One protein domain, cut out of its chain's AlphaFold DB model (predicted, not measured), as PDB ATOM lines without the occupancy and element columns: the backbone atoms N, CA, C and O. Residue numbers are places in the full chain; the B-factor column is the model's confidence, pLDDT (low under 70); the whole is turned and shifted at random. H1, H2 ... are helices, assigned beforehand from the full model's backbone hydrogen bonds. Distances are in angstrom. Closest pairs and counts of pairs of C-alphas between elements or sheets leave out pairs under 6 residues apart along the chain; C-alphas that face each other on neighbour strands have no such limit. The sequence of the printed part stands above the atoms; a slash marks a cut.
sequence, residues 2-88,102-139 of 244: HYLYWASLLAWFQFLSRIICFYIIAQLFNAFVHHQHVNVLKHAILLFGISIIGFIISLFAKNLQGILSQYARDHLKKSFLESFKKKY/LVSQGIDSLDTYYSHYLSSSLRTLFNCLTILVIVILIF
ATOM      1  N   HIS A   2     -19.178 -43.479  24.026       62.31
ATOM      2  CA  HIS A   2     -20.581 -43.017  23.981       62.31
ATOM      3  C   HIS A   2     -20.787 -41.648  23.288       62.31
ATOM      4  O   HIS A   2     -21.726 -41.471  22.521       62.31
ATOM      5  N   TYR A   3     -19.857 -40.704  23.456       65.19
ATOM      6  CA  TYR A   3     -19.959 -39.376  22.841       65.19
ATOM      7  C   TYR A   3     -19.825 -39.362  21.305       65.19
ATOM      8  O   TYR A   3     -20.402 -38.499  20.648       65.19
ATOM      9  N   LEU A   4     -19.121 -40.334  20.708       65.69
ATOM     10  CA  LEU A   4     -18.976 -40.440  19.249       65.69
ATOM     11  C   LEU A   4     -20.326 -40.742  18.572       65.69
ATOM     12  O   LEU A   4     -20.627 -40.203  17.507       65.69
ATOM     13  N   TYR A   5     -21.157 -41.564  19.224       68.94
ATOM     14  CA  TYR A   5     -22.504 -41.892  18.756       68.94
ATOM     15  C   TYR A   5     -23.413 -40.664  18.750       68.94
ATOM     16  O   TYR A   5     -24.065 -40.406  17.741       68.94
ATOM     17  N   TRP A   6     -23.390 -39.858  19.815       70.56
ATOM     18  CA  TRP A   6     -24.157 -38.610  19.886       70.56
ATOM     19  C   TRP A   6     -23.779 -37.626  18.768       70.56
ATOM     20  O   TRP A   6     -24.662 -37.054  18.131       70.56
ATOM     21  N   ALA A   7     -22.486 -37.494  18.448       69.06
ATOM     22  CA  ALA A   7     -22.029 -36.662  17.327       69.06
ATOM     23  C   ALA A   7     -22.589 -37.132  15.978       69.06
ATOM     24  O   ALA A   7     -23.031 -36.324  15.156       69.06
ATOM     25  N   SER A   8     -22.531 -38.447  15.744       70.50
ATOM     26  CA  SER A   8     -22.990 -39.061  14.499       70.50
ATOM     27  C   SER A   8     -24.511 -38.976  14.363       70.50
ATOM     28  O   SER A   8     -25.003 -38.700  13.273       70.50
ATOM     29  N   LEU A   9     -25.250 -39.128  15.466       73.06
ATOM     30  CA  LEU A   9     -26.704 -38.959  15.506       73.06
ATOM     31  C   LEU A   9     -27.127 -37.519  15.197       73.06
ATOM     32  O   LEU A   9     -28.031 -37.320  14.389       73.06
ATOM     33  N   LEU A  10     -26.450 -36.507  15.754       72.25
ATOM     34  CA  LEU A  10     -26.728 -35.105  15.404       72.25
ATOM     35  C   LEU A  10     -26.447 -34.816  13.919       72.25
ATOM     36  O   LEU A  10     -27.221 -34.115  13.267       72.25
ATOM     37  N   ALA A  11     -25.362 -35.377  13.369       71.50
ATOM     38  CA  ALA A  11     -25.039 -35.277  11.941       71.50
ATOM     39  C   ALA A  11     -26.152 -35.864  11.067       71.50
ATOM     40  O   ALA A  11     -26.536 -35.297  10.043       71.50
ATOM     41  N   TRP A  12     -26.657 -37.018  11.494       76.25
ATOM     42  CA  TRP A  12     -27.713 -37.743  10.815       76.25
ATOM     43  C   TRP A  12     -29.035 -36.968  10.841       76.25
ATOM     44  O   TRP A  12     -29.696 -36.837   9.813       76.25
ATOM     45  N   PHE A  13     -29.365 -36.338  11.969       78.69
ATOM     46  CA  PHE A  13     -30.551 -35.489  12.094       78.69
ATOM     47  C   PHE A  13     -30.492 -34.258  11.175       78.69
ATOM     48  O   PHE A  13     -31.475 -33.908  10.520       78.69
ATOM     49  N   GLN A  14     -29.315 -33.631  11.054       77.75
ATOM     50  CA  GLN A  14     -29.090 -32.547  10.092       77.75
ATOM     51  C   GLN A  14     -29.317 -33.019   8.646       77.75
ATOM     52  O   GLN A  14     -29.900 -32.299   7.833       77.75
ATOM     53  N   PHE A  15     -28.843 -34.219   8.307       79.69
ATOM     54  CA  PHE A  15     -29.039 -34.793   6.980       79.69
ATOM     55  C   PHE A  15     -30.529 -35.023   6.683       79.69
ATOM     56  O   PHE A  15     -31.009 -34.641   5.614       79.69
ATOM     57  N   LEU A  16     -31.279 -35.534   7.663       81.06
ATOM     58  CA  LEU A  16     -32.723 -35.745   7.566       81.06
ATOM     59  C   LEU A  16     -33.489 -34.430   7.342       81.06
ATOM     60  O   LEU A  16     -34.350 -34.358   6.468       81.06
ATOM     61  N   SER A  17     -33.112 -33.361   8.053       79.06
ATOM     62  CA  SER A  17     -33.683 -32.019   7.860       79.06
ATOM     63  C   SER A  17     -33.519 -31.509   6.418       79.06
ATOM     64  O   SER A  17     -34.463 -30.955   5.849       79.06
ATOM     65  N   ARG A  18     -32.365 -31.755   5.776       80.38
ATOM     66  CA  ARG A  18     -32.147 -31.378   4.365       80.38
ATOM     67  C   ARG A  18     -33.026 -32.183   3.409       80.38
ATOM     68  O   ARG A  18     -33.552 -31.605   2.463       80.38
ATOM     69  N   ILE A  19     -33.202 -33.482   3.654       85.56
ATOM     70  CA  ILE A  19     -34.082 -34.335   2.838       85.56
ATOM     71  C   ILE A  19     -35.529 -33.837   2.906       85.56
ATOM     72  O   ILE A  19     -36.178 -33.698   1.872       85.56
ATOM     73  N   ILE A  20     -36.015 -33.517   4.108       83.06
ATOM     74  CA  ILE A  20     -37.372 -32.993   4.316       83.06
ATOM     75  C   ILE A  20     -37.567 -31.682   3.543       83.06
ATOM     76  O   ILE A  20     -38.597 -31.493   2.899       83.06
ATOM     77  N   CYS A  21     -36.561 -30.803   3.538       80.56
ATOM     78  CA  CYS A  21     -36.605 -29.565   2.761       80.56
ATOM     79  C   CYS A  21     -36.751 -29.836   1.251       80.56
ATOM     80  O   CYS A  21     -37.637 -29.272   0.611       80.56
ATOM     81  N   PHE A  22     -35.964 -30.763   0.690       85.50
ATOM     82  CA  PHE A  22     -36.109 -31.171  -0.715       85.50
ATOM     83  C   PHE A  22     -37.486 -31.767  -1.028       85.50
ATOM     84  O   PHE A  22     -38.042 -31.480  -2.085       85.50
ATOM     85  N   TYR A  23     -38.056 -32.552  -0.112       85.38
ATOM     86  CA  TYR A  23     -39.393 -33.117  -0.283       85.38
ATOM     87  C   TYR A  23     -40.480 -32.031  -0.349       85.38
ATOM     88  O   TYR A  23     -41.338 -32.069  -1.227       85.38
ATOM     89  N   ILE A  24     -40.410 -31.019   0.523       79.25
ATOM     90  CA  ILE A  24     -41.348 -29.884   0.513       79.25
ATOM     91  C   ILE A  24     -41.217 -29.081  -0.789       79.25
ATOM     92  O   ILE A  24     -42.227 -28.680  -1.367       79.25
ATOM     93  N   ILE A  25     -39.991 -28.881  -1.284       81.69
ATOM     94  CA  ILE A  25     -39.744 -28.230  -2.580       81.69
ATOM     95  C   ILE A  25     -40.361 -29.048  -3.720       81.69
ATOM     96  O   ILE A  25     -41.033 -28.484  -4.582       81.69
ATOM     97  N   ALA A  26     -40.178 -30.371  -3.719       84.81
ATOM     98  CA  ALA A  26     -40.767 -31.249  -4.727       84.81
ATOM     99  C   ALA A  26     -42.304 -31.191  -4.706       84.81
ATOM    100  O   ALA A  26     -42.937 -31.138  -5.761       84.81
ATOM    101  N   GLN A  27     -42.913 -31.128  -3.518       79.38
ATOM    102  CA  GLN A  27     -44.359 -30.975  -3.371       79.38
ATOM    103  C   GLN A  27     -44.851 -29.610  -3.879       79.38
ATOM    104  O   GLN A  27     -45.876 -29.547  -4.557       79.38
ATOM    105  N   LEU A  28     -44.109 -28.532  -3.599       78.44
ATOM    106  CA  LEU A  28     -44.398 -27.193  -4.122       78.44
ATOM    107  C   LEU A  28     -44.347 -27.174  -5.656       78.44
ATOM    108  O   LEU A  28     -45.224 -26.596  -6.292       78.44
ATOM    109  N   PHE A  29     -43.351 -27.842  -6.246       81.62
ATOM    110  CA  PHE A  29     -43.212 -27.951  -7.696       81.62
ATOM    111  C   PHE A  29     -44.368 -28.741  -8.324       81.62
ATOM    112  O   PHE A  29     -44.964 -28.285  -9.296       81.62
ATOM    113  N   ASN A  30     -44.749 -29.878  -7.733       81.56
ATOM    114  CA  ASN A  30     -45.883 -30.678  -8.207       81.56
ATOM    115  C   ASN A  30     -47.205 -29.888  -8.159       81.56
ATOM    116  O   ASN A  30     -47.990 -29.895  -9.106       81.56
ATOM    117  N   ALA A  31     -47.426 -29.136  -7.079       77.38
ATOM    118  CA  ALA A  31     -48.599 -28.279  -6.947       77.38
ATOM    119  C   ALA A  31     -48.644 -27.141  -7.981       77.38
ATOM    120  O   ALA A  31     -49.726 -26.772  -8.436       77.38
ATOM    121  N   PHE A  32     -47.481 -26.604  -8.368       77.38
ATOM    122  CA  PHE A  32     -47.377 -25.568  -9.395       77.38
ATOM    123  C   PHE A  32     -47.743 -26.102 -10.788       77.38
ATOM    124  O   PHE A  32     -48.441 -25.429 -11.542       77.38
ATOM    125  N   VAL A  33     -47.324 -27.332 -11.105       81.56
ATOM    126  CA  VAL A  33     -47.600 -27.993 -12.394       81.56
ATOM    127  C   VAL A  33     -49.084 -28.350 -12.560       81.56
ATOM    128  O   VAL A  33     -49.608 -28.277 -13.666       81.56
ATOM    129  N   HIS A  34     -49.789 -28.687 -11.476       78.38
ATOM    130  CA  HIS A  34     -51.209 -29.063 -11.523       78.38
ATOM    131  C   HIS A  34     -52.206 -27.897 -11.363       78.38
ATOM    132  O   HIS A  34     -53.405 -28.150 -11.251       78.38
ATOM    133  N   HIS A  35     -51.747 -26.636 -11.366       63.41
ATOM    134  CA  HIS A  35     -52.587 -25.427 -11.265       63.41
ATOM    135  C   HIS A  35     -53.654 -25.468 -10.145       63.41
ATOM    136  O   HIS A  35     -54.738 -24.903 -10.278       63.41
ATOM    137  N   GLN A  36     -53.366 -26.130  -9.022       67.50
ATOM    138  CA  GLN A  36     -54.253 -26.111  -7.858       67.50
ATOM    139  C   GLN A  36     -54.065 -24.811  -7.060       67.50
ATOM    140  O   GLN A  36     -52.958 -24.276  -6.987       67.50
ATOM    141  N   HIS A  37     -55.128 -24.315  -6.414       60.12
ATOM    142  CA  HIS A  37     -55.053 -23.204  -5.456       60.12
ATOM    143  C   HIS A  37     -54.271 -23.631  -4.206       60.12
ATOM    144  O   HIS A  37     -54.835 -23.993  -3.174       60.12
ATOM    145  N   VAL A  38     -52.944 -23.608  -4.294       65.94
ATOM    146  CA  VAL A  38     -52.072 -23.808  -3.143       65.94
ATOM    147  C   VAL A  38     -51.809 -22.485  -2.443       65.94
ATOM    148  O   VAL A  38     -51.354 -21.514  -3.044       65.94
ATOM    149  N   ASN A  39     -52.033 -22.469  -1.127       73.44
ATOM    150  CA  ASN A  39     -51.581 -21.389  -0.256       73.44
ATOM    151  C   ASN A  39     -50.046 -21.389  -0.213       73.44
ATOM    152  O   ASN A  39     -49.426 -22.007   0.660       73.44
ATOM    153  N   VAL A  40     -49.440 -20.694  -1.177       75.81
ATOM    154  CA  VAL A  40     -47.990 -20.507  -1.328       75.81
ATOM    155  C   VAL A  40     -47.350 -19.960  -0.054       75.81
ATOM    156  O   VAL A  40     -46.281 -20.421   0.338       75.81
ATOM    157  N   LEU A  41     -48.052 -19.080   0.667       77.25
ATOM    158  CA  LEU A  41     -47.600 -18.535   1.950       77.25
ATOM    159  C   LEU A  41     -47.393 -19.620   3.017       77.25
ATOM    160  O   LEU A  41     -46.375 -19.608   3.703       77.25
ATOM    161  N   LYS A  42     -48.301 -20.600   3.135       81.31
ATOM    162  CA  LYS A  42     -48.186 -21.674   4.140       81.31
ATOM    163  C   LYS A  42     -46.976 -22.573   3.866       81.31
ATOM    164  O   LYS A  42     -46.245 -22.910   4.793       81.31
ATOM    165  N   HIS A  43     -46.746 -22.929   2.602       78.50
ATOM    166  CA  HIS A  43     -45.611 -23.767   2.203       78.50
ATOM    167  C   HIS A  43     -44.280 -23.010   2.308       78.50
ATOM    168  O   HIS A  43     -43.293 -23.582   2.765       78.50
ATOM    169  N   ALA A  44     -44.260 -21.715   1.972       78.94
ATOM    170  CA  ALA A  44     -43.085 -20.860   2.127       78.94
ATOM    171  C   ALA A  44     -42.678 -20.693   3.600       78.94
ATOM    172  O   ALA A  44     -41.504 -20.855   3.927       78.94
ATOM    173  N   ILE A  45     -43.641 -20.446   4.500       83.12
ATOM    174  CA  ILE A  45     -43.393 -20.337   5.948       83.12
ATOM    175  C   ILE A  45     -42.866 -21.661   6.509       83.12
ATOM    176  O   ILE A  45     -41.907 -21.666   7.279       83.12
ATOM    177  N   LEU A  46     -43.450 -22.792   6.100       80.88
ATOM    178  CA  LEU A  46     -43.017 -24.114   6.552       80.88
ATOM    179  C   LEU A  46     -41.594 -24.444   6.065       80.88
ATOM    180  O   LEU A  46     -40.782 -24.938   6.847       80.88
ATOM    181  N   LEU A  47     -41.259 -24.107   4.815       82.19
ATOM    182  CA  LEU A  47     -39.917 -24.284   4.252       82.19
ATOM    183  C   LEU A  47     -38.876 -23.410   4.963       82.19
ATOM    184  O   LEU A  47     -37.787 -23.888   5.296       82.19
ATOM    185  N   PHE A  48     -39.209 -22.148   5.241       84.31
ATOM    186  CA  PHE A  48     -38.338 -21.257   6.010       84.31
ATOM    187  C   PHE A  48     -38.144 -21.764   7.441       84.31
ATOM    188  O   PHE A  48     -37.009 -21.852   7.908       84.31
ATOM    189  N   GLY A  49     -39.224 -22.172   8.111       83.75
ATOM    190  CA  GLY A  49     -39.183 -22.714   9.468       83.75
ATOM    191  C   GLY A  49     -38.300 -23.957   9.572       83.75
ATOM    192  O   GLY A  49     -37.390 -23.999  10.401       83.75
ATOM    193  N   ILE A  50     -38.493 -24.938   8.682       81.06
ATOM    194  CA  ILE A  50     -37.690 -26.171   8.678       81.06
ATOM    195  C   ILE A  50     -36.211 -25.882   8.374       81.06
ATOM    196  O   ILE A  50     -35.328 -26.520   8.946       81.06
ATOM    197  N   SER A  51     -35.932 -24.899   7.509       79.94
ATOM    198  CA  SER A  51     -34.567 -24.520   7.128       79.94
ATOM    199  C   SER A  51     -33.834 -23.805   8.260       79.94
ATOM    200  O   SER A  51     -32.662 -24.090   8.498       79.94
ATOM    201  N   ILE A  52     -34.522 -22.931   9.002       84.62
ATOM    202  CA  ILE A  52     -33.968 -22.266  10.189       84.62
ATOM    203  C   ILE A  52     -33.662 -23.300  11.277       84.62
ATOM    204  O   ILE A  52     -32.562 -23.304  11.828       84.62
ATOM    205  N   ILE A  53     -34.588 -24.228  11.538       81.88
ATOM    206  CA  ILE A  53     -34.384 -25.316  12.508       81.88
ATOM    207  C   ILE A  53     -33.187 -26.184  12.093       81.88
ATOM    208  O   ILE A  53     -32.303 -26.454  12.908       81.88
ATOM    209  N   GLY A  54     -33.099 -26.561  10.814       76.31
ATOM    210  CA  GLY A  54     -31.964 -27.306  10.269       76.31
ATOM    211  C   GLY A  54     -30.633 -26.554  10.377       76.31
ATOM    212  O   GLY A  54     -29.598 -27.161  10.661       76.31
ATOM    213  N   PHE A  55     -30.646 -25.231  10.203       79.62
ATOM    214  CA  PHE A  55     -29.464 -24.380  10.339       79.62
ATOM    215  C   PHE A  55     -28.987 -24.285  11.795       79.62
ATOM    216  O   PHE A  55     -27.797 -24.457  12.056       79.62
ATOM    217  N   ILE A  56     -29.906 -24.110  12.751       81.50
ATOM    218  CA  ILE A  56     -29.604 -24.098  14.192       81.50
ATOM    219  C   ILE A  56     -29.018 -25.448  14.626       81.50
ATOM    220  O   ILE A  56     -27.966 -25.492  15.269       81.50
ATOM    221  N   ILE A  57     -29.634 -26.555  14.196       78.31
ATOM    222  CA  ILE A  57     -29.119 -27.911  14.433       78.31
ATOM    223  C   ILE A  57     -27.725 -28.076  13.816       78.31
ATOM    224  O   ILE A  57     -26.839 -28.643  14.453       78.31
ATOM    225  N   SER A  58     -27.484 -27.543  12.613       70.31
ATOM    226  CA  SER A  58     -26.167 -27.610  11.970       70.31
ATOM    227  C   SER A  58     -25.093 -26.837  12.730       70.31
ATOM    228  O   SER A  58     -23.949 -27.291  12.753       70.31
ATOM    229  N   LEU A  59     -25.412 -25.670  13.293       72.31
ATOM    230  CA  LEU A  59     -24.453 -24.885  14.071       72.31
ATOM    231  C   LEU A  59     -24.041 -25.640  15.336       72.31
ATOM    232  O   LEU A  59     -22.851 -25.771  15.622       72.31
ATOM    233  N   PHE A  60     -25.016 -26.224  16.031       73.44
ATOM    234  CA  PHE A  60     -24.761 -27.018  17.229       73.44
ATOM    235  C   PHE A  60     -23.981 -28.305  16.909       73.44
ATOM    236  O   PHE A  60     -22.989 -28.629  17.566       73.44
ATOM    237  N   ALA A  61     -24.361 -29.001  15.830       69.19
ATOM    238  CA  ALA A  61     -23.703 -30.224  15.379       69.19
ATOM    239  C   ALA A  61     -22.246 -30.000  14.938       69.19
ATOM    240  O   ALA A  61     -21.400 -30.857  15.197       69.19
ATOM    241  N   LYS A  62     -21.926 -28.862  14.302       65.38
ATOM    242  CA  LYS A  62     -20.551 -28.523  13.881       65.38
ATOM    243  C   LYS A  62     -19.613 -28.347  15.073       65.38
ATOM    244  O   LYS A  62     -18.527 -28.926  15.076       65.38
ATOM    245  N   ASN A  63     -20.050 -27.605  16.089       66.12
ATOM    246  CA  ASN A  63     -19.243 -27.345  17.282       66.12
ATOM    247  C   ASN A  63     -18.990 -28.636  18.076       66.12
ATOM    248  O   ASN A  63     -17.860 -28.910  18.475       66.12
ATOM    249  N   LEU A  64     -20.014 -29.486  18.214       63.09
ATOM    250  CA  LEU A  64     -19.890 -30.788  18.873       63.09
ATOM    251  C   LEU A  64     -19.006 -31.767  18.083       63.09
ATOM    252  O   LEU A  64     -18.145 -32.421  18.667       63.09
ATOM    253  N   GLN A  65     -19.146 -31.858  16.756       59.44
ATOM    254  CA  GLN A  65     -18.308 -32.750  15.939       59.44
ATOM    255  C   GLN A  65     -16.820 -32.387  15.976       59.44
ATOM    256  O   GLN A  65     -15.984 -33.293  15.955       59.44
ATOM    257  N   GLY A  66     -16.488 -31.092  16.039       60.12
ATOM    258  CA  GLY A  66     -15.101 -30.631  16.141       60.12
ATOM    259  C   GLY A  66     -14.414 -31.153  17.403       60.12
ATOM    260  O   GLY A  66     -13.360 -31.784  17.322       60.12
ATOM    261  N   ILE A  67     -15.073 -30.984  18.550       62.16
ATOM    262  CA  ILE A  67     -14.567 -31.396  19.868       62.16
ATOM    263  C   ILE A  67     -14.482 -32.927  19.973       62.16
ATOM    264  O   ILE A  67     -13.529 -33.482  20.514       62.16
ATOM    265  N   LEU A  68     -15.450 -33.644  19.402       57.09
ATOM    266  CA  LEU A  68     -15.533 -35.105  19.511       57.09
ATOM    267  C   LEU A  68     -14.521 -35.835  18.621       57.09
ATOM    268  O   LEU A  68     -14.023 -36.895  18.997       57.09
ATOM    269  N   SER A  69     -14.166 -35.248  17.475       55.78
ATOM    270  CA  SER A  69     -13.077 -35.736  16.620       55.78
ATOM    271  C   SER A  69     -11.710 -35.587  17.298       55.78
ATOM    272  O   SER A  69     -10.849 -36.449  17.138       55.78
ATOM    273  N   GLN A  70     -11.523 -34.526  18.090       62.25
ATOM    274  CA  GLN A  70     -10.319 -34.320  18.904       62.25
ATOM    275  C   GLN A  70     -10.274 -35.291  20.089       62.25
ATOM    276  O   GLN A  70      -9.271 -35.963  20.295       62.25
ATOM    277  N   TYR A  71     -11.392 -35.479  20.789       64.00
ATOM    278  CA  TYR A  71     -11.463 -36.416  21.914       64.00
ATOM    279  C   TYR A  71     -11.228 -37.881  21.497       64.00
ATOM    280  O   TYR A  71     -10.580 -38.648  22.211       64.00
ATOM    281  N   ALA A  72     -11.732 -38.290  20.327       59.06
ATOM    282  CA  ALA A  72     -11.482 -39.625  19.783       59.06
ATOM    283  C   ALA A  72     -10.003 -39.843  19.408       59.06
ATOM    284  O   ALA A  72      -9.486 -40.933  19.661       59.06
ATOM    285  N   ARG A  73      -9.327 -38.809  18.876       58.69
ATOM    286  CA  ARG A  73      -7.872 -38.815  18.609       58.69
ATOM    287  C   ARG A  73      -7.085 -39.037  19.892       58.69
ATOM    288  O   ARG A  73      -6.315 -39.986  19.990       58.69
ATOM    289  N   ASP A  74      -7.365 -38.241  20.919       66.31
ATOM    290  CA  ASP A  74      -6.632 -38.313  22.187       66.31
ATOM    291  C   ASP A  74      -6.771 -39.680  22.875       66.31
ATOM    292  O   ASP A  74      -5.816 -40.195  23.465       66.31
ATOM    293  N   HIS A  75      -7.948 -40.304  22.776       68.69
ATOM    294  CA  HIS A  75      -8.192 -41.626  23.349       68.69
ATOM    295  C   HIS A  75      -7.470 -42.750  22.583       68.69
ATOM    296  O   HIS A  75      -6.963 -43.689  23.206       68.69
ATOM    297  N   LEU A  76      -7.409 -42.678  21.249       61.44
ATOM    298  CA  LEU A  76      -6.641 -43.619  20.426       61.44
ATOM    299  C   LEU A  76      -5.140 -43.470  20.688       61.44
ATOM    300  O   LEU A  76      -4.466 -44.472  20.939       61.44
ATOM    301  N   LYS A  77      -4.645 -42.228  20.743       65.56
ATOM    302  CA  LYS A  77      -3.249 -41.910  21.059       65.56
ATOM    303  C   LYS A  77      -2.823 -42.478  22.412       65.56
ATOM    304  O   LYS A  77      -1.792 -43.144  22.489       65.56
ATOM    305  N   LYS A  78      -3.633 -42.296  23.465       71.44
ATOM    306  CA  LYS A  78      -3.354 -42.855  24.803       71.44
ATOM    307  C   LYS A  78      -3.329 -44.386  24.814       71.44
ATOM    308  O   LYS A  78      -2.352 -44.966  25.278       71.44
ATOM    309  N   SER A  79      -4.351 -45.040  24.260       70.44
ATOM    310  CA  SER A  79      -4.453 -46.509  24.275       70.44
ATOM    311  C   SER A  79      -3.332 -47.192  23.474       70.44
ATOM    312  O   SER A  79      -2.822 -48.246  23.872       70.44
ATOM    313  N   PHE A  80      -2.894 -46.571  22.373       65.44
ATOM    314  CA  PHE A  80      -1.788 -47.076  21.563       65.44
ATOM    315  C   PHE A  80      -0.432 -46.869  22.252       65.44
ATOM    316  O   PHE A  80       0.371 -47.801  22.294       65.44
ATOM    317  N   LEU A  81      -0.193 -45.698  22.859       66.38
ATOM    318  CA  LEU A  81       1.019 -45.422  23.644       66.38
ATOM    319  C   LEU A  81       1.171 -46.373  24.834       66.38
ATOM    320  O   LEU A  81       2.274 -46.846  25.102       66.38
ATOM    321  N   GLU A  82       0.080 -46.680  25.533       74.00
ATOM    322  CA  GLU A  82       0.080 -47.633  26.647       74.00
ATOM    323  C   GLU A  82       0.393 -49.059  26.179       74.00
ATOM    324  O   GLU A  82       1.244 -49.735  26.763       74.00
ATOM    325  N   SER A  83      -0.223 -49.494  25.076       68.94
ATOM    326  CA  SER A  83       0.048 -50.804  24.469       68.94
ATOM    327  C   SER A  83       1.490 -50.914  23.956       68.94
ATOM    328  O   SER A  83       2.123 -51.962  24.096       68.94
ATOM    329  N   PHE A  84       2.038 -49.825  23.409       65.19
ATOM    330  CA  PHE A  84       3.418 -49.759  22.933       65.19
ATOM    331  C   PHE A  84       4.417 -49.789  24.095       65.19
ATOM    332  O   PHE A  84       5.347 -50.596  24.086       65.19
ATOM    333  N   LYS A  85       4.179 -48.998  25.153       63.78
ATOM    334  CA  LYS A  85       4.990 -49.013  26.383       63.78
ATOM    335  C   LYS A  85       5.044 -50.399  27.022       63.78
ATOM    336  O   LYS A  85       6.114 -50.830  27.436       63.78
ATOM    337  N   LYS A  86       3.916 -51.115  27.058       68.00
ATOM    338  CA  LYS A  86       3.832 -52.463  27.638       68.00
ATOM    339  C   LYS A  86       4.628 -53.510  26.851       68.00
ATOM    340  O   LYS A  86       5.073 -54.492  27.431       68.00
ATOM    341  N   LYS A  87       4.807 -53.311  25.541       63.66
ATOM    342  CA  LYS A  87       5.519 -54.248  24.658       63.66
ATOM    343  C   LYS A  87       7.014 -53.940  24.516       63.66
ATOM    344  O   LYS A  87       7.780 -54.841  24.199       63.66
ATOM    345  N   TYR A  88       7.428 -52.697  24.766       59.53
ATOM    346  CA  TYR A  88       8.809 -52.228  24.589       59.53
ATOM    347  C   TYR A  88       9.567 -51.949  25.898       59.53
ATOM    348  O   TYR A  88      10.671 -51.408  25.865       59.53
ATOM    349  N   LEU A 102      10.868 -41.232  16.326       67.38
ATOM    350  CA  LEU A 102      10.441 -41.775  15.029       67.38
ATOM    351  C   LEU A 102       9.129 -42.550  15.146       67.38
ATOM    352  O   LEU A 102       8.237 -42.397  14.317       67.38
ATOM    353  N   VAL A 103       8.987 -43.359  16.196       63.78
ATOM    354  CA  VAL A 103       7.751 -44.085  16.492       63.78
ATOM    355  C   VAL A 103       6.643 -43.115  16.896       63.78
ATOM    356  O   VAL A 103       5.523 -43.270  16.425       63.78
ATOM    357  N   SER A 104       6.929 -42.083  17.693       61.72
ATOM    358  CA  SER A 104       5.946 -41.056  18.056       61.72
ATOM    359  C   SER A 104       5.477 -40.269  16.831       61.72
ATOM    360  O   SER A 104       4.279 -40.063  16.673       61.72
ATOM    361  N   GLN A 105       6.385 -39.887  15.929       65.88
ATOM    362  CA  GLN A 105       6.043 -39.201  14.678       65.88
ATOM    363  C   GLN A 105       5.295 -40.122  13.702       65.88
ATOM    364  O   GLN A 105       4.309 -39.714  13.085       65.88
ATOM    365  N   GLY A 106       5.713 -41.388  13.597       61.56
ATOM    366  CA  GLY A 106       5.037 -42.409  12.800       61.56
ATOM    367  C   GLY A 106       3.619 -42.687  13.303       61.56
ATOM    368  O   GLY A 106       2.683 -42.719  12.505       61.56
ATOM    369  N   ILE A 107       3.434 -42.794  14.621       61.34
ATOM    370  CA  ILE A 107       2.127 -42.964  15.269       61.34
ATOM    371  C   ILE A 107       1.264 -41.716  15.097       61.34
ATOM    372  O   ILE A 107       0.099 -41.864  14.752       61.34
ATOM    373  N   ASP A 108       1.802 -40.505  15.253       63.09
ATOM    374  CA  ASP A 108       1.033 -39.267  15.056       63.09
ATOM    375  C   ASP A 108       0.545 -39.118  13.600       63.09
ATOM    376  O   ASP A 108      -0.586 -38.680  13.351       63.09
ATOM    377  N   SER A 109       1.353 -39.552  12.624       60.41
ATOM    378  CA  SER A 109       0.953 -39.585  11.210       60.41
ATOM    379  C   SER A 109      -0.127 -40.641  10.929       60.41
ATOM    380  O   SER A 109      -1.086 -40.380  10.193       60.41
ATOM    381  N   LEU A 110      -0.019 -41.814  11.563       60.72
ATOM    382  CA  LEU A 110      -0.960 -42.918  11.408       60.72
ATOM    383  C   LEU A 110      -2.291 -42.618  12.116       60.72
ATOM    384  O   LEU A 110      -3.353 -42.860  11.548       60.72
ATOM    385  N   ASP A 111      -2.251 -42.027  13.309       60.09
ATOM    386  CA  ASP A 111      -3.424 -41.587  14.064       60.09
ATOM    387  C   ASP A 111      -4.150 -40.453  13.335       60.09
ATOM    388  O   ASP A 111      -5.364 -40.501  13.167       60.09
ATOM    389  N   THR A 112      -3.426 -39.484  12.768       60.16
ATOM    390  CA  THR A 112      -4.050 -38.444  11.933       60.16
ATOM    391  C   THR A 112      -4.820 -39.050  10.757       60.16
ATOM    392  O   THR A 112      -5.922 -38.588  10.436       60.16
ATOM    393  N   TYR A 113      -4.285 -40.112  10.149       58.88
ATOM    394  CA  TYR A 113      -4.944 -40.838   9.070       58.88
ATOM    395  C   TYR A 113      -6.173 -41.612   9.564       58.88
ATOM    396  O   TYR A 113      -7.272 -41.396   9.051       58.88
ATOM    397  N   TYR A 114      -6.027 -42.463  10.586       59.16
ATOM    398  CA  TYR A 114      -7.123 -43.283  11.111       59.16
ATOM    399  C   TYR A 114      -8.219 -42.449  11.760       59.16
ATOM    400  O   TYR A 114      -9.392 -42.686  11.498       59.16
ATOM    401  N   SER A 115      -7.876 -41.433  12.540       57.97
ATOM    402  CA  SER A 115      -8.855 -40.574  13.194       57.97
ATOM    403  C   SER A 115      -9.688 -39.773  12.197       57.97
ATOM    404  O   SER A 115     -10.890 -39.576  12.401       57.97
ATOM    405  N   HIS A 116      -9.095 -39.347  11.076       60.56
ATOM    406  CA  HIS A 116      -9.864 -38.684  10.029       60.56
ATOM    407  C   HIS A 116     -10.700 -39.676   9.205       60.56
ATOM    408  O   HIS A 116     -11.878 -39.411   8.944       60.56
ATOM    409  N   TYR A 117     -10.137 -40.839   8.858       60.66
ATOM    410  CA  TYR A 117     -10.827 -41.861   8.064       60.66
ATOM    411  C   TYR A 117     -11.955 -42.564   8.819       60.66
ATOM    412  O   TYR A 117     -13.020 -42.781   8.240       60.66
ATOM    413  N   LEU A 118     -11.758 -42.906  10.091       60.78
ATOM    414  CA  LEU A 118     -12.714 -43.673  10.890       60.78
ATOM    415  C   LEU A 118     -13.965 -42.838  11.185       60.78
ATOM    416  O   LEU A 118     -15.086 -43.281  10.937       60.78
ATOM    417  N   SER A 119     -13.767 -41.588  11.616       61.53
ATOM    418  CA  SER A 119     -14.864 -40.649  11.886       61.53
ATOM    419  C   SER A 119     -15.631 -40.272  10.613       61.53
ATOM    420  O   SER A 119     -16.861 -40.178  10.612       61.53
ATOM    421  N   SER A 120     -14.937 -40.099   9.482       59.00
ATOM    422  CA  SER A 120     -15.620 -39.792   8.225       59.00
ATOM    423  C   SER A 120     -16.349 -41.001   7.637       59.00
ATOM    424  O   SER A 120     -17.446 -40.830   7.114       59.00
ATOM    425  N   SER A 121     -15.792 -42.210   7.754       63.41
ATOM    426  CA  SER A 121     -16.400 -43.417   7.182       63.41
ATOM    427  C   SER A 121     -17.736 -43.751   7.834       63.41
ATOM    428  O   SER A 121     -18.700 -44.005   7.120       63.41
ATOM    429  N   LEU A 122     -17.835 -43.679   9.168       64.31
ATOM    430  CA  LEU A 122     -19.098 -43.945   9.870       64.31
ATOM    431  C   LEU A 122     -20.208 -42.978   9.436       64.31
ATOM    432  O   LEU A 122     -21.311 -43.415   9.114       64.31
ATOM    433  N   ARG A 123     -19.910 -41.675   9.340       66.19
ATOM    434  CA  ARG A 123     -20.886 -40.674   8.872       66.19
ATOM    435  C   ARG A 123     -21.327 -40.932   7.431       66.19
ATOM    436  O   ARG A 123     -22.519 -40.875   7.135       66.19
ATOM    437  N   THR A 124     -20.388 -41.234   6.534       69.44
ATOM    438  CA  THR A 124     -20.703 -41.534   5.132       69.44
ATOM    439  C   THR A 124     -21.544 -42.804   4.998       69.44
ATOM    440  O   THR A 124     -22.472 -42.820   4.191       69.44
ATOM    441  N   LEU A 125     -21.275 -43.829   5.812       73.94
ATOM    442  CA  LEU A 125     -22.060 -45.065   5.848       73.94
ATOM    443  C   LEU A 125     -23.505 -44.804   6.283       73.94
ATOM    444  O   LEU A 125     -24.420 -45.208   5.568       73.94
ATOM    445  N   PHE A 126     -23.719 -44.077   7.386       77.38
ATOM    446  CA  PHE A 126     -25.066 -43.697   7.829       77.38
ATOM    447  C   PHE A 126     -25.817 -42.903   6.753       77.38
ATOM    448  O   PHE A 126     -26.963 -43.224   6.442       77.38
ATOM    449  N   ASN A 127     -25.172 -41.917   6.122       77.44
ATOM    450  CA  ASN A 127     -25.801 -41.126   5.060       77.44
ATOM    451  C   ASN A 127     -26.181 -41.982   3.841       77.44
ATOM    452  O   ASN A 127     -27.320 -41.906   3.384       77.44
ATOM    453  N   CYS A 128     -25.264 -42.820   3.339       81.88
ATOM    454  CA  CYS A 128     -25.552 -43.736   2.229       81.88
ATOM    455  C   CYS A 128     -26.718 -44.670   2.558       81.88
ATOM    456  O   CYS A 128     -27.622 -44.829   1.741       81.88
ATOM    457  N   LEU A 129     -26.720 -45.248   3.759       84.75
ATOM    458  CA  LEU A 129     -27.764 -46.171   4.195       84.75
ATOM    459  C   LEU A 129     -29.132 -45.481   4.273       84.75
ATOM    460  O   LEU A 129     -30.126 -46.036   3.820       84.75
ATOM    461  N   THR A 130     -29.178 -44.243   4.765       84.81
ATOM    462  CA  THR A 130     -30.426 -43.467   4.873       84.81
ATOM    463  C   THR A 130     -31.034 -43.184   3.501       84.81
ATOM    464  O   THR A 130     -32.225 -43.404   3.298       84.81
ATOM    465  N   ILE A 131     -30.216 -42.735   2.543       83.06
ATOM    466  CA  ILE A 131     -30.662 -42.477   1.166       83.06
ATOM    467  C   ILE A 131     -31.175 -43.769   0.530       83.06
ATOM    468  O   ILE A 131     -32.237 -43.770  -0.083       83.06
ATOM    469  N   LEU A 132     -30.441 -44.870   0.702       83.38
ATOM    470  CA  LEU A 132     -30.796 -46.168   0.137       83.38
ATOM    471  C   LEU A 132     -32.163 -46.650   0.639       83.38
ATOM    472  O   LEU A 132     -32.990 -47.068  -0.168       83.38
ATOM    473  N   VAL A 133     -32.435 -46.527   1.943       86.44
ATOM    474  CA  VAL A 133     -33.741 -46.877   2.527       86.44
ATOM    475  C   VAL A 133     -34.859 -46.015   1.936       86.44
ATOM    476  O   VAL A 133     -35.891 -46.550   1.541       86.44
ATOM    477  N   ILE A 134     -34.649 -44.700   1.819       85.44
ATOM    478  CA  ILE A 134     -35.647 -43.776   1.258       85.44
ATOM    479  C   ILE A 134     -35.947 -44.111  -0.208       85.44
ATOM    480  O   ILE A 134     -37.110 -44.164  -0.599       85.44
ATOM    481  N   VAL A 135     -34.917 -44.371  -1.020       84.69
ATOM    482  CA  VAL A 135     -35.086 -44.712  -2.441       84.69
ATOM    483  C   VAL A 135     -35.854 -46.020  -2.603       84.69
ATOM    484  O   VAL A 135     -36.766 -46.072  -3.422       84.69
ATOM    485  N   ILE A 136     -35.542 -47.050  -1.808       85.44
ATOM    486  CA  ILE A 136     -36.276 -48.325  -1.838       85.44
ATOM    487  C   ILE A 136     -37.747 -48.124  -1.454       85.44
ATOM    488  O   ILE A 136     -38.615 -48.738  -2.070       85.44
ATOM    489  N   LEU A 137     -38.027 -47.261  -0.471       87.25
ATOM    490  CA  LEU A 137     -39.391 -46.998  -0.007       87.25
ATOM    491  C   LEU A 137     -40.252 -46.304  -1.075       87.25
ATOM    492  O   LEU A 137     -41.442 -46.581  -1.172       87.25
ATOM    493  N   ILE A 138     -39.658 -45.400  -1.862       84.31
ATOM    494  CA  ILE A 138     -40.370 -44.634  -2.899       84.31
ATOM    495  C   ILE A 138     -40.420 -45.416  -4.224       84.31
ATOM    496  O   ILE A 138     -41.456 -45.454  -4.879       84.31
ATOM    497  N   PHE A 139     -39.313 -46.054  -4.621       85.50
ATOM    498  CA  PHE A 139     -39.171 -46.805  -5.871       85.50
ATOM    499  C   PHE A 139     -38.352 -48.093  -5.650       85.50
ATOM    500  O   PHE A 139     -37.129 -48.089  -5.836       85.50
TER     501      PHE A 139
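Overview. This is residues 2 to 88 and 102 to 139 of the 244 residues of the protein "ABC transporter transmembrane region" of Streptococcus urinalis 2285-97 (UniProt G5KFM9). Three long helices make a slender, loosely splayed bundle: H1 and H2 fold back on each other as a long helical hairpin, and H3 runs back along part of the second half of H2, at residues 69 to 77, and then crosses H1 at residues 8 to 15. H2, the longest helix, makes most of the length, and H3 meets each of the other two helices over only a part of its own length, with residues 107 to 119 on H2 and residues 122 to 127 on H1. The 125 printed residues hold three named helices, in the order H1, H2, H3, and no named strand; the class is all helix. The whole is extended, with a radius of gyration of the C-alphas of 21.3 A, and is a rod that spans 76 by 30 by 23 A.

Along the chain. The printed part begins at His 2, whose C-alpha is at (-20.581, -43.017, 23.981), and this is also the first residue of H1. H1 takes in residues 2 to 33, from His 2 to Val 33, and measures 47.7 A from first to last C-alpha. After residues 34 to 39, H2 begins at Val 40, with its C-alpha at (-47.990, -20.507, -1.328). H2 takes in residues 40 to 88 and is the longest helix, with 49 residues and 70.0 A from first to last C-alpha. It has a kink of 25 degrees near residue 63 and ends at Tyr 88, just before the cut. H3 takes in residues 102 to 138, from Leu 102 to Ile 138, and measures 54.0 A; C-alpha 138 is at (-40.370, -44.634, -2.899). Phe 139 is the last printed residue.

Arrangement. H1, H2 and H3 form an up and down bundle, in which each helix runs against the one before it in the chain. H1 and H2 are a helical hairpin. They touch with 29 pairs of C-alphas within 8 A, the closest being those of Ser 17 and Gly 54 at 5.6 A, and they run opposite ways at a shallow tilt of 25 degrees. H2 touches H3 with residues 69 to 77 alone, and H3 touches H2 with residues 107 to 119 alone. The closest C-alphas of this pair are those of Arg 73 and Ser 115, 5.8 A apart. H2 and H3 run opposite ways at a shallow tilt of 34.7 degrees, only just short of steep. H1 touches H3 with residues 8 to 15 alone, and H3 touches H1 with residues 122 to 127 alone. The closest C-alphas here are those of Ser 8 and Arg 123, 6.2 A apart. H1 and H3 run the same way at a steep tilt of 36 degrees, only just steep. The helix packing is mostly aligned, but only just, with 2 of the 3 touching pairs at a shallow tilt. Each O i to N i+4 pair in H2 is within hydrogen-bond range, while in H1 27 of 28 are and in H3 31 of 33.

Size, cuts and confidence. The two C-alphas farthest apart are those of His 37 and Tyr 88, 76.3 A from each other, and the first and last printed C-alphas, of His 2 and Phe 139, are 35.4 A apart. Residues 89 to 101 are not printed, and C-alphas 88 and 102 are 14.3 A apart across this cut, where H2 is linked to H3. The link from H1 to H2, of 6 residues, is short but not tight. The mean pLDDT of the printed part is 72.1, and 57 residues are under 70, among them residues 2 to 5, 35 to 38, 61 to 77, 83 to 88 and 102 to 124.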